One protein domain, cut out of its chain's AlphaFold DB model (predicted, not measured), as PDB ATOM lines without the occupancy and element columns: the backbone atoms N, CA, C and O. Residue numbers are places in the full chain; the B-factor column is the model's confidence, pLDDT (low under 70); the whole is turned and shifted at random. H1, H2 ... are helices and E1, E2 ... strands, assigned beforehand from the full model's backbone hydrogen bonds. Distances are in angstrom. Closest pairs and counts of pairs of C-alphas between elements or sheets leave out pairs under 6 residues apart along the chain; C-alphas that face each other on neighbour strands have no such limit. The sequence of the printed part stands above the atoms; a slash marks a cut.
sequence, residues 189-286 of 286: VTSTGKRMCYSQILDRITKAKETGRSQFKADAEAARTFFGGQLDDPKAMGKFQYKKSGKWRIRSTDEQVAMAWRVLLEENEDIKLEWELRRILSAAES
ATOM      1  N   VAL A 189     114.423 187.946 177.621       96.00
ATOM      2  CA  VAL A 189     114.142 189.087 176.737       96.00
ATOM      3  C   VAL A 189     113.385 190.179 177.499       96.00
ATOM      4  O   VAL A 189     112.520 189.890 178.328       96.00
ATOM      5  N   THR A 190     113.710 191.448 177.249       94.06
ATOM      6  CA  THR A 190     112.980 192.613 177.771       94.06
ATOM      7  C   THR A 190     111.576 192.719 177.167       94.06
ATOM      8  O   THR A 190     111.294 192.167 176.105       94.06
ATOM      9  N   SER A 191     110.707 193.535 177.776       91.31
ATOM     10  CA  SER A 191     109.404 193.917 177.198       91.31
ATOM     11  C   SER A 191     109.503 194.547 175.799       91.31
ATOM     12  O   SER A 191     108.536 194.537 175.047       91.31
ATOM     13  N   THR A 192     110.676 195.077 175.442       93.50
ATOM     14  CA  THR A 192     111.000 195.665 174.135       93.50
ATOM     15  C   THR A 192     111.608 194.673 173.135       93.50
ATOM     16  O   THR A 192     112.092 195.096 172.087       93.50
ATOM     17  N   GLY A 193     111.630 193.370 173.440       93.56
ATOM     18  CA  GLY A 193     112.139 192.336 172.532       93.56
ATOM     19  C   GLY A 193     113.669 192.249 172.435       93.56
ATOM     20  O   GLY A 193     114.183 191.592 171.535       93.56
ATOM     21  N   LYS A 194     114.423 192.897 173.335       94.62
ATOM     22  CA  LYS A 194     115.896 192.848 173.353       94.62
ATOM     23  C   LYS A 194     116.401 191.820 174.366       94.62
ATOM     24  O   LYS A 194     115.858 191.730 175.465       94.62
ATOM     25  N   ARG A 195     117.467 191.081 174.035       94.50
ATOM     26  CA  ARG A 195     118.156 190.187 174.988       94.50
ATOM     27  C   ARG A 195     118.600 190.987 176.224       94.50
ATOM     28  O   ARG A 195     119.175 192.068 176.088       94.50
ATOM     29  N   MET A 196     118.310 190.470 177.416       96.06
ATOM     30  CA  MET A 196     118.729 191.057 178.691       96.06
ATOM     31  C   MET A 196     120.250 190.950 178.866       96.06
ATOM     32  O   MET A 196     120.858 189.950 178.482       96.06
ATOM     33  N   CYS A 197     120.871 191.955 179.486       94.44
ATOM     34  CA  CYS A 197     122.281 191.879 179.876       94.44
ATOM     35  C   CYS A 197     122.471 191.084 181.184       94.44
ATOM     36  O   CYS A 197     121.514 190.831 181.918       94.44
ATOM     37  N   TYR A 198     123.718 190.720 181.507       95.31
ATOM     38  CA  TYR A 198     124.055 189.889 182.672       95.31
ATOM     39  C   TYR A 198     123.419 190.366 183.991       95.31
ATOM     40  O   TYR A 198     122.867 189.555 184.733       95.31
ATOM     41  N   SER A 199     123.446 191.673 184.285       95.56
ATOM     42  CA  SER A 199     122.854 192.212 185.519       95.56
ATOM     43  C   SER A 199     121.328 192.093 185.539       95.56
ATOM     44  O   SER A 199     120.770 191.700 186.556       95.56
ATOM     45  N   GLN A 200     120.651 192.343 184.414       96.38
ATOM     46  CA  GLN A 200     119.195 192.182 184.297       96.38
ATOM     47  C   GLN A 200     118.764 190.718 184.479       96.38
ATOM     48  O   GLN A 200     117.756 190.443 185.134       96.38
ATOM     49  N   ILE A 201     119.541 189.777 183.933       96.56
ATOM     50  CA  ILE A 201     119.336 188.333 184.111       96.56
ATOM     51  C   ILE A 201     119.518 187.952 185.583       96.56
ATOM     52  O   ILE A 201     118.631 187.335 186.176       96.56
ATOM     53  N   LEU A 202     120.631 188.366 186.196       96.19
ATOM     54  CA  LEU A 202     120.935 188.100 187.601       96.19
ATOM     55  C   LEU A 202     119.865 188.670 188.545       96.19
ATOM     56  O   LEU A 202     119.437 187.971 189.465       96.19
ATOM     57  N   ASP A 203     119.393 189.895 188.305       96.12
ATOM     58  CA  ASP A 203     118.323 190.526 189.083       96.12
ATOM     59  C   ASP A 203     117.007 189.752 188.946       96.12
ATOM     60  O   ASP A 203     116.328 189.505 189.946       96.12
ATOM     61  N   ARG A 204     116.647 189.316 187.730       95.75
ATOM     62  CA  ARG A 204     115.436 188.515 187.483       95.75
ATOM     63  C   ARG A 204     115.495 187.162 188.198       95.75
ATOM     64  O   ARG A 204     114.524 186.792 188.856       95.75
ATOM     65  N   ILE A 205     116.632 186.466 188.138       95.50
ATOM     66  CA  ILE A 205     116.863 185.200 188.858       95.50
ATOM     67  C   ILE A 205     116.813 185.423 190.376       95.50
ATOM     68  O   ILE A 205     116.186 184.653 191.103       95.50
ATOM     69  N   THR A 206     117.444 186.491 190.867       92.50
ATOM     70  CA  THR A 206     117.505 186.801 192.303       92.50
ATOM     71  C   THR A 206     116.123 187.128 192.860       92.50
ATOM     72  O   THR A 206     115.750 186.560 193.886       92.50
ATOM     73  N   LYS A 207     115.329 187.943 192.149       91.69
ATOM     74  CA  LYS A 207     113.928 188.239 192.487       91.69
ATOM     75  C   LYS A 207     113.057 186.983 192.459       91.69
ATOM     76  O   LYS A 207     112.303 186.758 193.397       91.69
ATOM     77  N   ALA A 208     113.199 186.119 191.452       89.00
ATOM     78  CA  ALA A 208     112.468 184.849 191.403       89.00
ATOM     79  C   ALA A 208     112.808 183.940 192.604       89.00
ATOM     80  O   ALA A 208     111.906 183.419 193.262       89.00
ATOM     81  N   LYS A 209     114.100 183.811 192.949       86.88
ATOM     82  CA  LYS A 209     114.548 183.085 194.151       86.88
ATOM     83  C   LYS A 209     114.055 183.749 195.445       86.88
ATOM     84  O   LYS A 209     113.784 183.043 196.410       86.88
ATOM     85  N   GLU A 210     113.932 185.073 195.497       87.38
ATOM     86  CA  GLU A 210     113.400 185.800 196.655       87.38
ATOM     87  C   GLU A 210     111.899 185.585 196.851       87.38
ATOM     88  O   GLU A 210     111.496 185.186 197.941       87.38
ATOM     89  N   THR A 211     111.090 185.724 195.799       84.44
ATOM     90  CA  THR A 211     109.659 185.383 195.830       84.44
ATOM     91  C   THR A 211     109.450 183.931 196.264       84.44
ATOM     92  O   THR A 211     108.615 183.665 197.127       84.44
ATOM     93  N   GLY A 212     110.258 182.997 195.742       84.00
ATOM     94  CA  GLY A 212     110.245 181.596 196.170       84.00
ATOM     95  C   GLY A 212     110.571 181.417 197.659       84.00
ATOM     96  O   GLY A 212     109.845 180.717 198.359       84.00
ATOM     97  N   ARG A 213     111.601 182.101 198.185       85.88
ATOM     98  CA  ARG A 213     111.915 182.091 199.629       85.88
ATOM     99  C   ARG A 213     110.773 182.649 200.478       85.88
ATOM    100  O   ARG A 213     110.486 182.074 201.521       85.88
ATOM    101  N   SER A 214     110.121 183.727 200.047       87.62
ATOM    102  CA  SER A 214     108.979 184.308 200.766       87.62
ATOM    103  C   SER A 214     107.778 183.359 200.800       87.62
ATOM    104  O   SER A 214     107.155 183.212 201.848       87.62
ATOM    105  N   GLN A 215     107.501 182.648 199.701       89.44
ATOM    106  CA  GLN A 215     106.487 181.588 199.671       89.44
ATOM    107  C   GLN A 215     106.861 180.413 200.583       89.44
ATOM    108  O   GLN A 215     106.043 179.990 201.392       89.44
ATOM    109  N   PHE A 216     108.105 179.921 200.523       92.12
ATOM    110  CA  PHE A 216     108.565 178.858 201.420       92.12
ATOM    111  C   PHE A 216     108.506 179.270 202.894       92.12
ATOM    112  O   PHE A 216     108.164 178.451 203.742       92.12
ATOM    113  N   LYS A 217     108.798 180.533 203.217       93.94
ATOM    114  CA  LYS A 217     108.638 181.054 204.574       93.94
ATOM    115  C   LYS A 217     107.171 181.000 205.014       93.94
ATOM    116  O   LYS A 217     106.895 180.426 206.061       93.94
ATOM    117  N   ALA A 218     106.250 181.524 204.201       93.75
ATOM    118  CA  ALA A 218     104.817 181.513 204.504       93.75
ATOM    119  C   ALA A 218     104.268 180.082 204.675       93.75
ATOM    120  O   ALA A 218     103.571 179.802 205.645       93.75
ATOM    121  N   ASP A 219     104.649 179.152 203.797       95.25
ATOM    122  CA  ASP A 219     104.248 177.743 203.880       95.25
ATOM    123  C   ASP A 219     104.846 177.030 205.106       95.25
ATOM    124  O   ASP A 219     104.191 176.196 205.732       95.25
ATOM    125  N   ALA A 220     106.086 177.353 205.484       96.44
ATOM    126  CA  ALA A 220     106.709 176.808 206.687       96.44
ATOM    127  C   ALA A 220     106.092 177.379 207.973       96.44
ATOM    128  O   ALA A 220     105.955 176.657 208.960       96.44
ATOM    129  N   GLU A 221     105.706 178.655 207.975       95.94
ATOM    130  CA  GLU A 221     104.958 179.290 209.064       95.94
ATOM    131  C   GLU A 221     103.538 178.711 209.172       95.94
ATOM    132  O   GLU A 221     103.108 178.394 210.281       95.94
ATOM    133  N   ALA A 222     102.863 178.448 208.049       95.25
ATOM    134  CA  ALA A 222     101.586 177.736 207.997       95.25
ATOM    135  C   ALA A 222     101.686 176.336 208.620       95.25
ATOM    136  O   ALA A 222     100.942 176.026 209.549       95.25
ATOM    137  N   ALA A 223     102.659 175.523 208.190       96.69
ATOM    138  CA  ALA A 223     102.900 174.192 208.748       96.69
ATOM    139  C   ALA A 223     103.167 174.237 210.264       96.69
ATOM    140  O   ALA A 223     102.548 173.508 211.037       96.69
ATOM    141  N   ARG A 224     104.057 175.135 210.712       95.94
ATOM    142  CA  ARG A 224     104.350 175.326 212.143       95.94
ATOM    143  C   ARG A 224     103.103 175.748 212.917       95.94
ATOM    144  O   ARG A 224     102.878 175.227 214.000       95.94
ATOM    145  N   THR A 225     102.285 176.642 212.370       95.00
ATOM    146  CA  THR A 225     101.039 177.096 213.005       95.00
ATOM    147  C   THR A 225     100.022 175.963 213.108       95.00
ATOM    148  O   THR A 225      99.414 175.774 214.159       95.00
ATOM    149  N   PHE A 226      99.878 175.159 212.051       95.50
ATOM    150  CA  PHE A 226      98.946 174.036 212.018       95.50
ATOM    151  C   PHE A 226      99.242 173.001 213.119       95.50
ATOM    152  O   PHE A 226      98.321 172.614 213.844       95.50
ATOM    153  N   PHE A 227     100.520 172.635 213.286       95.25
ATOM    154  CA  PHE A 227     101.014 171.665 214.279       95.25
ATOM    155  C   PHE A 227     101.482 172.292 215.613       95.25
ATOM    156  O   PHE A 227     102.235 171.668 216.360       95.25
ATOM    157  N   GLY A 228     101.111 173.541 215.929       92.50
ATOM    158  CA  GLY A 228     101.472 174.179 217.209       92.50
ATOM    159  C   GLY A 228     102.986 174.270 217.485       92.50
ATOM    160  O   GLY A 228     103.421 174.257 218.634       92.50
ATOM    161  N   GLY A 229     103.801 174.316 216.429       91.38
ATOM    162  CA  GLY A 229     105.264 174.335 216.460       91.38
ATOM    163  C   GLY A 229     105.942 172.957 216.457       91.38
ATOM    164  O   GLY A 229     107.144 172.899 216.196       91.38
ATOM    165  N   GLN A 230     105.212 171.859 216.686       93.94
ATOM    166  CA  GLN A 230     105.772 170.504 216.790       93.94
ATOM    167  C   GLN A 230     105.675 169.754 215.454       93.94
ATOM    168  O   GLN A 230     104.706 169.063 215.156       93.94
ATOM    169  N   LEU A 231     106.704 169.887 214.612       94.19
ATOM    170  CA  LEU A 231     106.744 169.238 213.289       94.19
ATOM    171  C   LEU A 231     106.981 167.711 213.345       94.19
ATOM    172  O   LEU A 231     107.029 167.056 212.306       94.19
ATOM    173  N   ASP A 232     107.151 167.130 214.529       94.12
ATOM    174  CA  ASP A 232     107.209 165.688 214.778       94.12
ATOM    175  C   ASP A 232     105.888 165.089 215.299       94.12
ATOM    176  O   ASP A 232     105.864 163.899 215.621       94.12
ATOM    177  N   ASP A 233     104.796 165.865 215.312       91.50
ATOM    178  CA  ASP A 233     103.444 165.386 215.625       91.50
ATOM    179  C   ASP A 233     103.090 164.117 214.806       91.50
ATOM    180  O   ASP A 233     103.302 164.095 213.585       91.50
ATOM    181  N   PRO A 234     102.528 163.057 215.423       92.44
ATOM    182  CA  PRO A 234     102.092 161.851 214.718       92.44
ATOM    183  C   PRO A 234     101.172 162.109 213.513       92.44
ATOM    184  O   PRO A 234     101.279 161.397 212.510       92.44
ATOM    185  N   LYS A 235     100.322 163.148 213.555       90.94
ATOM    186  CA  LYS A 235      99.469 163.583 212.434       90.94
ATOM    187  C   LYS A 235     100.274 163.999 211.202       90.94
ATOM    188  O   LYS A 235      99.786 163.864 210.087       90.94
ATOM    189  N   ALA A 236     101.508 164.469 211.370       91.25
ATOM    190  CA  ALA A 236     102.384 164.815 210.254       91.25
ATOM    191  C   ALA A 236     103.003 163.588 209.554       91.25
ATOM    192  O   ALA A 236     103.780 163.751 208.609       91.25
ATOM    193  N   MET A 237     102.711 162.363 210.021       92.50
ATOM    194  CA  MET A 237     103.117 161.087 209.409       92.50
ATOM    195  C   MET A 237     104.631 160.994 209.118       92.50
ATOM    196  O   MET A 237     105.067 160.352 208.163       92.50
ATOM    197  N   GLY A 238     105.451 161.687 209.914       92.75
ATOM    198  CA  GLY A 238     106.901 161.773 209.723       92.75
ATOM    199  C   GLY A 238     107.369 162.556 208.484       92.75
ATOM    200  O   GLY A 238     108.568 162.551 208.208       92.75
ATOM    201  N   LYS A 239     106.502 163.263 207.738       95.12
ATOM    202  CA  LYS A 239     106.883 163.996 206.504       95.12
ATOM    203  C   LYS A 239     107.963 165.060 206.739       95.12
ATOM    204  O   LYS A 239     108.881 165.225 205.924       95.12
ATOM    205  N   PHE A 240     107.916 165.740 207.885       96.81
ATOM    206  CA  PHE A 240     108.947 166.701 208.288       96.81
ATOM    207  C   PHE A 240     110.214 166.051 208.857       96.81
ATOM    208  O   PHE A 240     111.138 166.765 209.235       96.81
ATOM    209  N   GLN A 241     110.304 164.723 208.910       96.19
ATOM    210  CA  GLN A 241     111.482 164.008 209.386       96.19
ATOM    211  C   GLN A 241     112.327 163.483 208.215       96.19
ATOM    212  O   GLN A 241     111.856 163.275 207.096       96.19
ATOM    213  N   TYR A 242     113.620 163.285 208.463       94.88
ATOM    214  CA  TYR A 242     114.542 162.637 207.536       94.88
ATOM    215  C   TYR A 242     115.642 161.886 208.296       94.88
ATOM    216  O   TYR A 242     115.995 162.233 209.426       94.88
ATOM    217  N   LYS A 243     116.205 160.845 207.677       95.06
ATOM    218  CA  LYS A 243     117.261 160.021 208.278       95.06
ATOM    219  C   LYS A 243     118.638 160.521 207.837       95.06
ATOM    220  O   LYS A 243     118.932 160.568 206.646       95.06
ATOM    221  N   LYS A 244     119.508 160.872 208.790       94.12
ATOM    222  CA  LYS A 244     120.891 161.315 208.547       94.12
ATOM    223  C   LYS A 244     121.854 160.603 209.488       94.12
ATOM    224  O   LYS A 244     121.731 160.715 210.706       94.12
ATOM    225  N   SER A 245     122.828 159.889 208.919       93.69
ATOM    226  CA  SER A 245     123.822 159.104 209.675       93.69
ATOM    227  C   SER A 245     123.163 158.145 210.681       93.69
ATOM    228  O   SER A 245     123.482 158.145 211.866       93.69
ATOM    229  N   GLY A 246     122.159 157.393 210.218       93.44
ATOM    230  CA  GLY A 246     121.383 156.446 211.027       93.44
ATOM    231  C   GLY A 246     120.312 157.064 211.937       93.44
ATOM    232  O   GLY A 246     119.357 156.368 212.273       93.44
ATOM    233  N   LYS A 247     120.413 158.353 212.285       95.50
ATOM    234  CA  LYS A 247     119.509 159.043 213.223       95.50
ATOM    235  C   LYS A 247     118.408 159.816 212.490       95.50
ATOM    236  O   LYS A 247     118.670 160.425 211.453       95.50
ATOM    237  N   TRP A 248     117.199 159.828 213.046       95.69
ATOM    238  CA  TRP A 248     116.121 160.713 212.597       95.69
ATOM    239  C   TRP A 248     116.399 162.164 213.004       95.69
ATOM    240  O   TRP A 248     117.016 162.424 214.040       95.69
ATOM    241  N   ARG A 249     115.987 163.110 212.159       96.38
ATOM    242  CA  ARG A 249     116.074 164.559 212.379       96.38
ATOM    243  C   ARG A 249     114.854 165.246 211.778       96.38
ATOM    244  O   ARG A 249     114.391 164.836 210.718       96.38
ATOM    245  N   ILE A 250     114.399 166.320 212.411       96.38
ATOM    246  CA  ILE A 250     113.365 167.208 211.869       96.38
ATOM    247  C   ILE A 250     114.001 168.148 210.825       96.38
ATOM    248  O   ILE A 250     115.151 168.579 210.975       96.38
ATOM    249  N   ARG A 251     113.272 168.438 209.745       95.75
ATOM    250  CA  ARG A 251     113.600 169.444 208.724       95.75
ATOM    251  C   ARG A 251     113.566 170.833 209.358       95.75
ATOM    252  O   ARG A 251     112.558 171.225 209.932       95.75
ATOM    253  N   SER A 252     114.667 171.571 209.258       92.38
ATOM    254  CA  SER A 252     114.838 172.838 209.983       92.38
ATOM    255  C   SER A 252     114.813 174.085 209.099       92.38
ATOM    256  O   SER A 252     114.698 175.182 209.633       92.38
ATOM    257  N   THR A 253     114.963 173.956 207.775       93.94
ATOM    258  CA  THR A 253     114.916 175.104 206.853       93.94
ATOM    259  C   THR A 253     113.504 175.310 206.318       93.94
ATOM    260  O   THR A 253     112.794 174.335 206.072       93.94
ATOM    261  N   ASP A 254     113.108 176.567 206.099       95.19
ATOM    262  CA  ASP A 254     111.762 176.903 205.610       95.19
ATOM    263  C   ASP A 254     111.437 176.198 204.289       95.19
ATOM    264  O   ASP A 254     110.388 175.586 204.168       95.19
ATOM    265  N   GLU A 255     112.379 176.161 203.344       92.69
ATOM    266  CA  GLU A 255     112.263 175.405 202.088       92.69
ATOM    267  C   GLU A 255     111.947 173.916 202.316       92.69
ATOM    268  O   GLU A 255     111.017 173.375 201.721       92.69
ATOM    269  N   GLN A 256     112.667 173.243 203.221       94.25
ATOM    270  CA  GLN A 256     112.431 171.824 203.502       94.25
ATOM    271  C   GLN A 256     111.086 171.582 204.192       94.25
ATOM    272  O   GLN A 256     110.452 170.559 203.923       94.25
ATOM    273  N   VAL A 257     110.669 172.483 205.085       96.94
ATOM    274  CA  VAL A 257     109.373 172.402 205.771       96.94
ATOM    275  C   VAL A 257     108.242 172.677 204.779       96.94
ATOM    276  O   VAL A 257     107.334 171.864 204.680       96.94
ATOM    277  N   ALA A 258     108.334 173.732 203.970       96.44
ATOM    278  CA  ALA A 258     107.354 174.077 202.945       96.44
ATOM    279  C   ALA A 258     107.159 172.968 201.905       96.44
ATOM    280  O   ALA A 258     106.026 172.619 201.585       96.44
ATOM    281  N   MET A 259     108.243 172.359 201.410       93.88
ATOM    282  CA  MET A 259     108.137 171.217 200.496       93.88
ATOM    283  C   MET A 259     107.430 170.024 201.152       93.88
ATOM    284  O   MET A 259     106.549 169.427 200.541       93.88
ATOM    285  N   ALA A 260     107.776 169.689 202.401       96.19
ATOM    286  CA  ALA A 260     107.115 168.610 203.134       96.19
ATOM    287  C   ALA A 260     105.640 168.926 203.449       96.19
ATOM    288  O   ALA A 260     104.813 168.020 203.431       96.19
ATOM    289  N   TRP A 261     105.310 170.198 203.687       97.12
ATOM    290  CA  TRP A 261     103.949 170.674 203.931       97.12
ATOM    291  C   TRP A 261     103.072 170.583 202.684       97.12
ATOM    292  O   TRP A 261     101.993 170.007 202.752       97.12
ATOM    293  N   ARG A 262     103.559 171.060 201.530       96.06
ATOM    294  CA  ARG A 262     102.852 170.939 200.244       96.06
ATOM    295  C   ARG A 262     102.553 169.479 199.899       96.06
ATOM    296  O   ARG A 262     101.421 169.165 199.563       96.06
ATOM    297  N   VAL A 263     103.535 168.588 200.068       95.31
ATOM    298  CA  VAL A 263     103.359 167.138 199.864       95.31
ATOM    299  C   VAL A 263     102.352 166.541 200.855       95.31
ATOM    300  O   VAL A 263     101.528 165.722 200.469       95.31
ATOM    301  N   LEU A 264     102.367 166.959 202.127       95.88
ATOM    302  CA  LEU A 264     101.388 166.490 203.113       95.88
ATOM    303  C   LEU A 264      99.958 166.954 202.779       95.88
ATOM    304  O   LEU A 264      99.033 166.166 202.925       95.88
ATOM    305  N   LEU A 265      99.782 168.187 202.296       95.81
ATOM    306  CA  LEU A 265      98.493 168.714 201.824       95.81
ATOM    307  C   LEU A 265      98.004 168.056 200.522       95.81
ATOM    308  O   LEU A 265      96.805 168.047 200.255       95.81
ATOM    309  N   GLU A 266      98.913 167.548 199.691       94.69
ATOM    310  CA  GLU A 266      98.584 166.820 198.460       94.69
ATOM    311  C   GLU A 266      98.179 165.367 198.750       94.69
ATOM    312  O   GLU A 266      97.227 164.866 198.157       94.69
ATOM    313  N   GLU A 267      98.862 164.704 199.689       94.56
ATOM    314  CA  GLU A 267      98.602 163.304 200.055       94.56
ATOM    315  C   GLU A 267      97.494 163.109 201.107       94.56
ATOM    316  O   GLU A 267      96.941 162.013 201.198       94.56
ATOM    317  N   ASN A 268      97.187 164.116 201.935       94.19
ATOM    318  CA  ASN A 268      96.235 163.999 203.042       94.19
ATOM    319  C   ASN A 268      95.125 165.060 202.947       94.19
ATOM    320  O   ASN A 268      95.300 166.224 203.322       94.19
ATOM    321  N   GLU A 269      93.964 164.632 202.448       94.31
ATOM    322  CA  GLU A 269      92.802 165.494 202.228       94.31
ATOM    323  C   GLU A 269      92.188 166.022 203.536       94.31
ATOM    324  O   GLU A 269      91.800 167.187 203.584       94.31
ATOM    325  N   ASP A 270      92.192 165.241 204.623       94.56
ATOM    326  CA  ASP A 270      91.683 165.685 205.931       94.56
ATOM    327  C   ASP A 270      92.492 166.873 206.476       94.56
ATOM    328  O   ASP A 270      91.928 167.889 206.887       94.56
ATOM    329  N   ILE A 271      93.828 166.787 206.426       94.06
ATOM    330  CA  ILE A 271      94.736 167.868 206.847       94.06
ATOM    331  C   ILE A 271      94.560 169.100 205.953       94.06
ATOM    332  O   ILE A 271      94.584 170.230 206.445       94.06
ATOM    333  N   LYS A 272      94.346 168.898 204.649       94.94
ATOM    334  CA  LYS A 272      94.078 169.974 203.690       94.94
ATOM    335  C   LYS A 272      92.760 170.693 203.983       94.94
ATOM    336  O   LYS A 272      92.741 171.923 204.005       94.94
ATOM    337  N   LEU A 273      91.684 169.952 204.243       94.50
ATOM    338  CA  LEU A 273      90.381 170.512 204.601       94.50
ATOM    339  C   LEU A 273      90.434 171.226 205.958       94.50
ATOM    340  O   LEU A 273      89.956 172.356 206.064       94.50
ATOM    341  N   GLU A 274      91.071 170.633 206.976       94.50
ATOM    342  CA  GLU A 274      91.265 171.274 208.284       94.50
ATOM    343  C   GLU A 274      92.059 172.588 208.149       94.50
ATOM    344  O   GLU A 274      91.712 173.597 208.767       94.50
ATOM    345  N   TRP A 275      93.099 172.607 207.311       93.50
ATOM    346  CA  TRP A 275      93.898 173.804 207.053       93.50
ATOM    347  C   TRP A 275      93.107 174.908 206.342       93.50
ATOM    348  O   TRP A 275      93.115 176.049 206.807       93.50
ATOM    349  N   GLU A 276      92.385 174.596 205.262       93.31
ATOM    350  CA  GLU A 276      91.578 175.598 204.552       93.31
ATOM    351  C   GLU A 276      90.431 176.138 205.421       93.31
ATOM    352  O   GLU A 276      90.186 177.346 205.426       93.31
ATOM    353  N   LEU A 277      89.793 175.301 206.249       93.12
ATOM    354  CA  LEU A 277      88.805 175.764 207.231       93.12
ATOM    355  C   LEU A 277      89.414 176.752 208.239       93.12
ATOM    356  O   LEU A 277      88.831 177.811 208.481       93.12
ATOM    357  N   ARG A 278      90.608 176.465 208.782       92.56
ATOM    358  CA  ARG A 278      91.325 177.397 209.678       92.56
ATOM    359  C   ARG A 278      91.657 178.725 208.983       92.56
ATOM    360  O   ARG A 278      91.514 179.777 209.604       92.56
ATOM    361  N   ARG A 279      92.055 178.700 207.704       92.62
ATOM    362  CA  ARG A 279      92.312 179.919 206.910       92.62
ATOM    363  C   ARG A 279      91.051 180.758 206.709       92.62
ATOM    364  O   ARG A 279      91.112 181.972 206.883       92.62
ATOM    365  N   ILE A 280      89.928 180.126 206.363       91.94
ATOM    366  CA  ILE A 280      88.643 180.811 206.149       91.94
ATOM    367  C   ILE A 280      88.160 181.468 207.448       91.94
ATOM    368  O   ILE A 280      87.775 182.634 207.423       91.94
ATOM    369  N   LEU A 281      88.224 180.756 208.579       90.50
ATOM    370  CA  LEU A 281      87.823 181.295 209.882       90.50
ATOM    371  C   LEU A 281      88.709 182.477 210.310       90.50
ATOM    372  O   LEU A 281      88.183 183.542 210.617       90.50
ATOM    373  N   SER A 282      90.038 182.347 210.226       88.06
ATOM    374  CA  SER A 282      90.962 183.439 210.579       88.06
ATOM    375  C   SER A 282      90.780 184.691 209.708       88.06
ATOM    376  O   SER A 282      90.953 185.807 210.197       88.06
ATOM    377  N   ALA A 283      90.405 184.523 208.435       87.25
ATOM    378  CA  ALA A 283      90.114 185.626 207.521       87.25
ATOM    379  C   ALA A 283      88.734 186.277 207.751       87.25
ATOM    380  O   ALA A 283      88.495 187.365 207.237       87.25
ATOM    381  N   ALA A 284      87.832 185.628 208.493       85.81
ATOM    382  CA  ALA A 284      86.535 186.184 208.885       85.81
ATOM    383  C   ALA A 284      86.584 186.953 210.222       85.81
ATOM    384  O   ALA A 284      85.675 187.728 210.512       85.81
ATOM    385  N   GLU A 285      87.631 186.736 211.025       82.75
ATOM    386  CA  GLU A 285      87.887 187.412 212.309       82.75
ATOM    387  C   GLU A 285      88.767 188.675 212.178       82.75
ATOM    388  O   GLU A 285      88.994 189.362 213.175       82.75
ATOM    389  N   SER A 286      89.261 188.972 210.965       70.88
ATOM    390  CA  SER A 286      90.157 190.099 210.634       70.88
ATOM    391  C   SER A 286      89.444 191.219 209.872       70.88
ATOM    392  O   SER A 286      89.754 192.395 210.164       70.88
TER     393      SER A 286
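Overview. This is residues 189 to 286 of the 286 residues of an uncharacterized protein of Jaapia argillacea MUCL 33604 (UniProt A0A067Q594). Look for one long helix, H1, with H2 crossing its last part; H3 turns off as an arm from the end of H2, and the small antiparallel hairpin E1 and E2 makes another arm. The printed part has 98 residues, mostly helix, in the order H1, E1, E2, H2, H3. It is loose and flat, with a radius of gyration of the C-alphas of 18.1 A and spans of 53 by 46 by 22 A.

Arrangement. Begin at E1, residues 241 to 244, and E2, residues 247 to 250, where N 242 and O 249 are 2.8 A apart. H1, residues 198 to 226, touches H2, residues 254 to 267, with residues 213 to 223 alone, at a steep tilt of 61 degrees; the closest C-alphas, of Ala 220 and Ala 258, are 4.7 A apart. H2 and H3, residues 269 to 284, touch only at the corner, closest at C-alphas 265 and 272, 5.0 A. In H1, H2 and H3 every O i to N i+4 pair is within hydrogen-bond range.

Along the chain. Find C-alpha 198 at (124.055, 189.889, 182.672); H1 runs 41.7 A from there. H2 spans 19.7 A, and H3 runs 22.6 A to C-alpha 284 at (86.535, 186.184, 208.885).

Size, cuts and confidence. The farthest C-alphas, of Thr 192 and Gly 246, are 54.8 A apart. The printed part has no cut, the link from H1 to E1 is long, and no printed residue is under 70 in pLDDT.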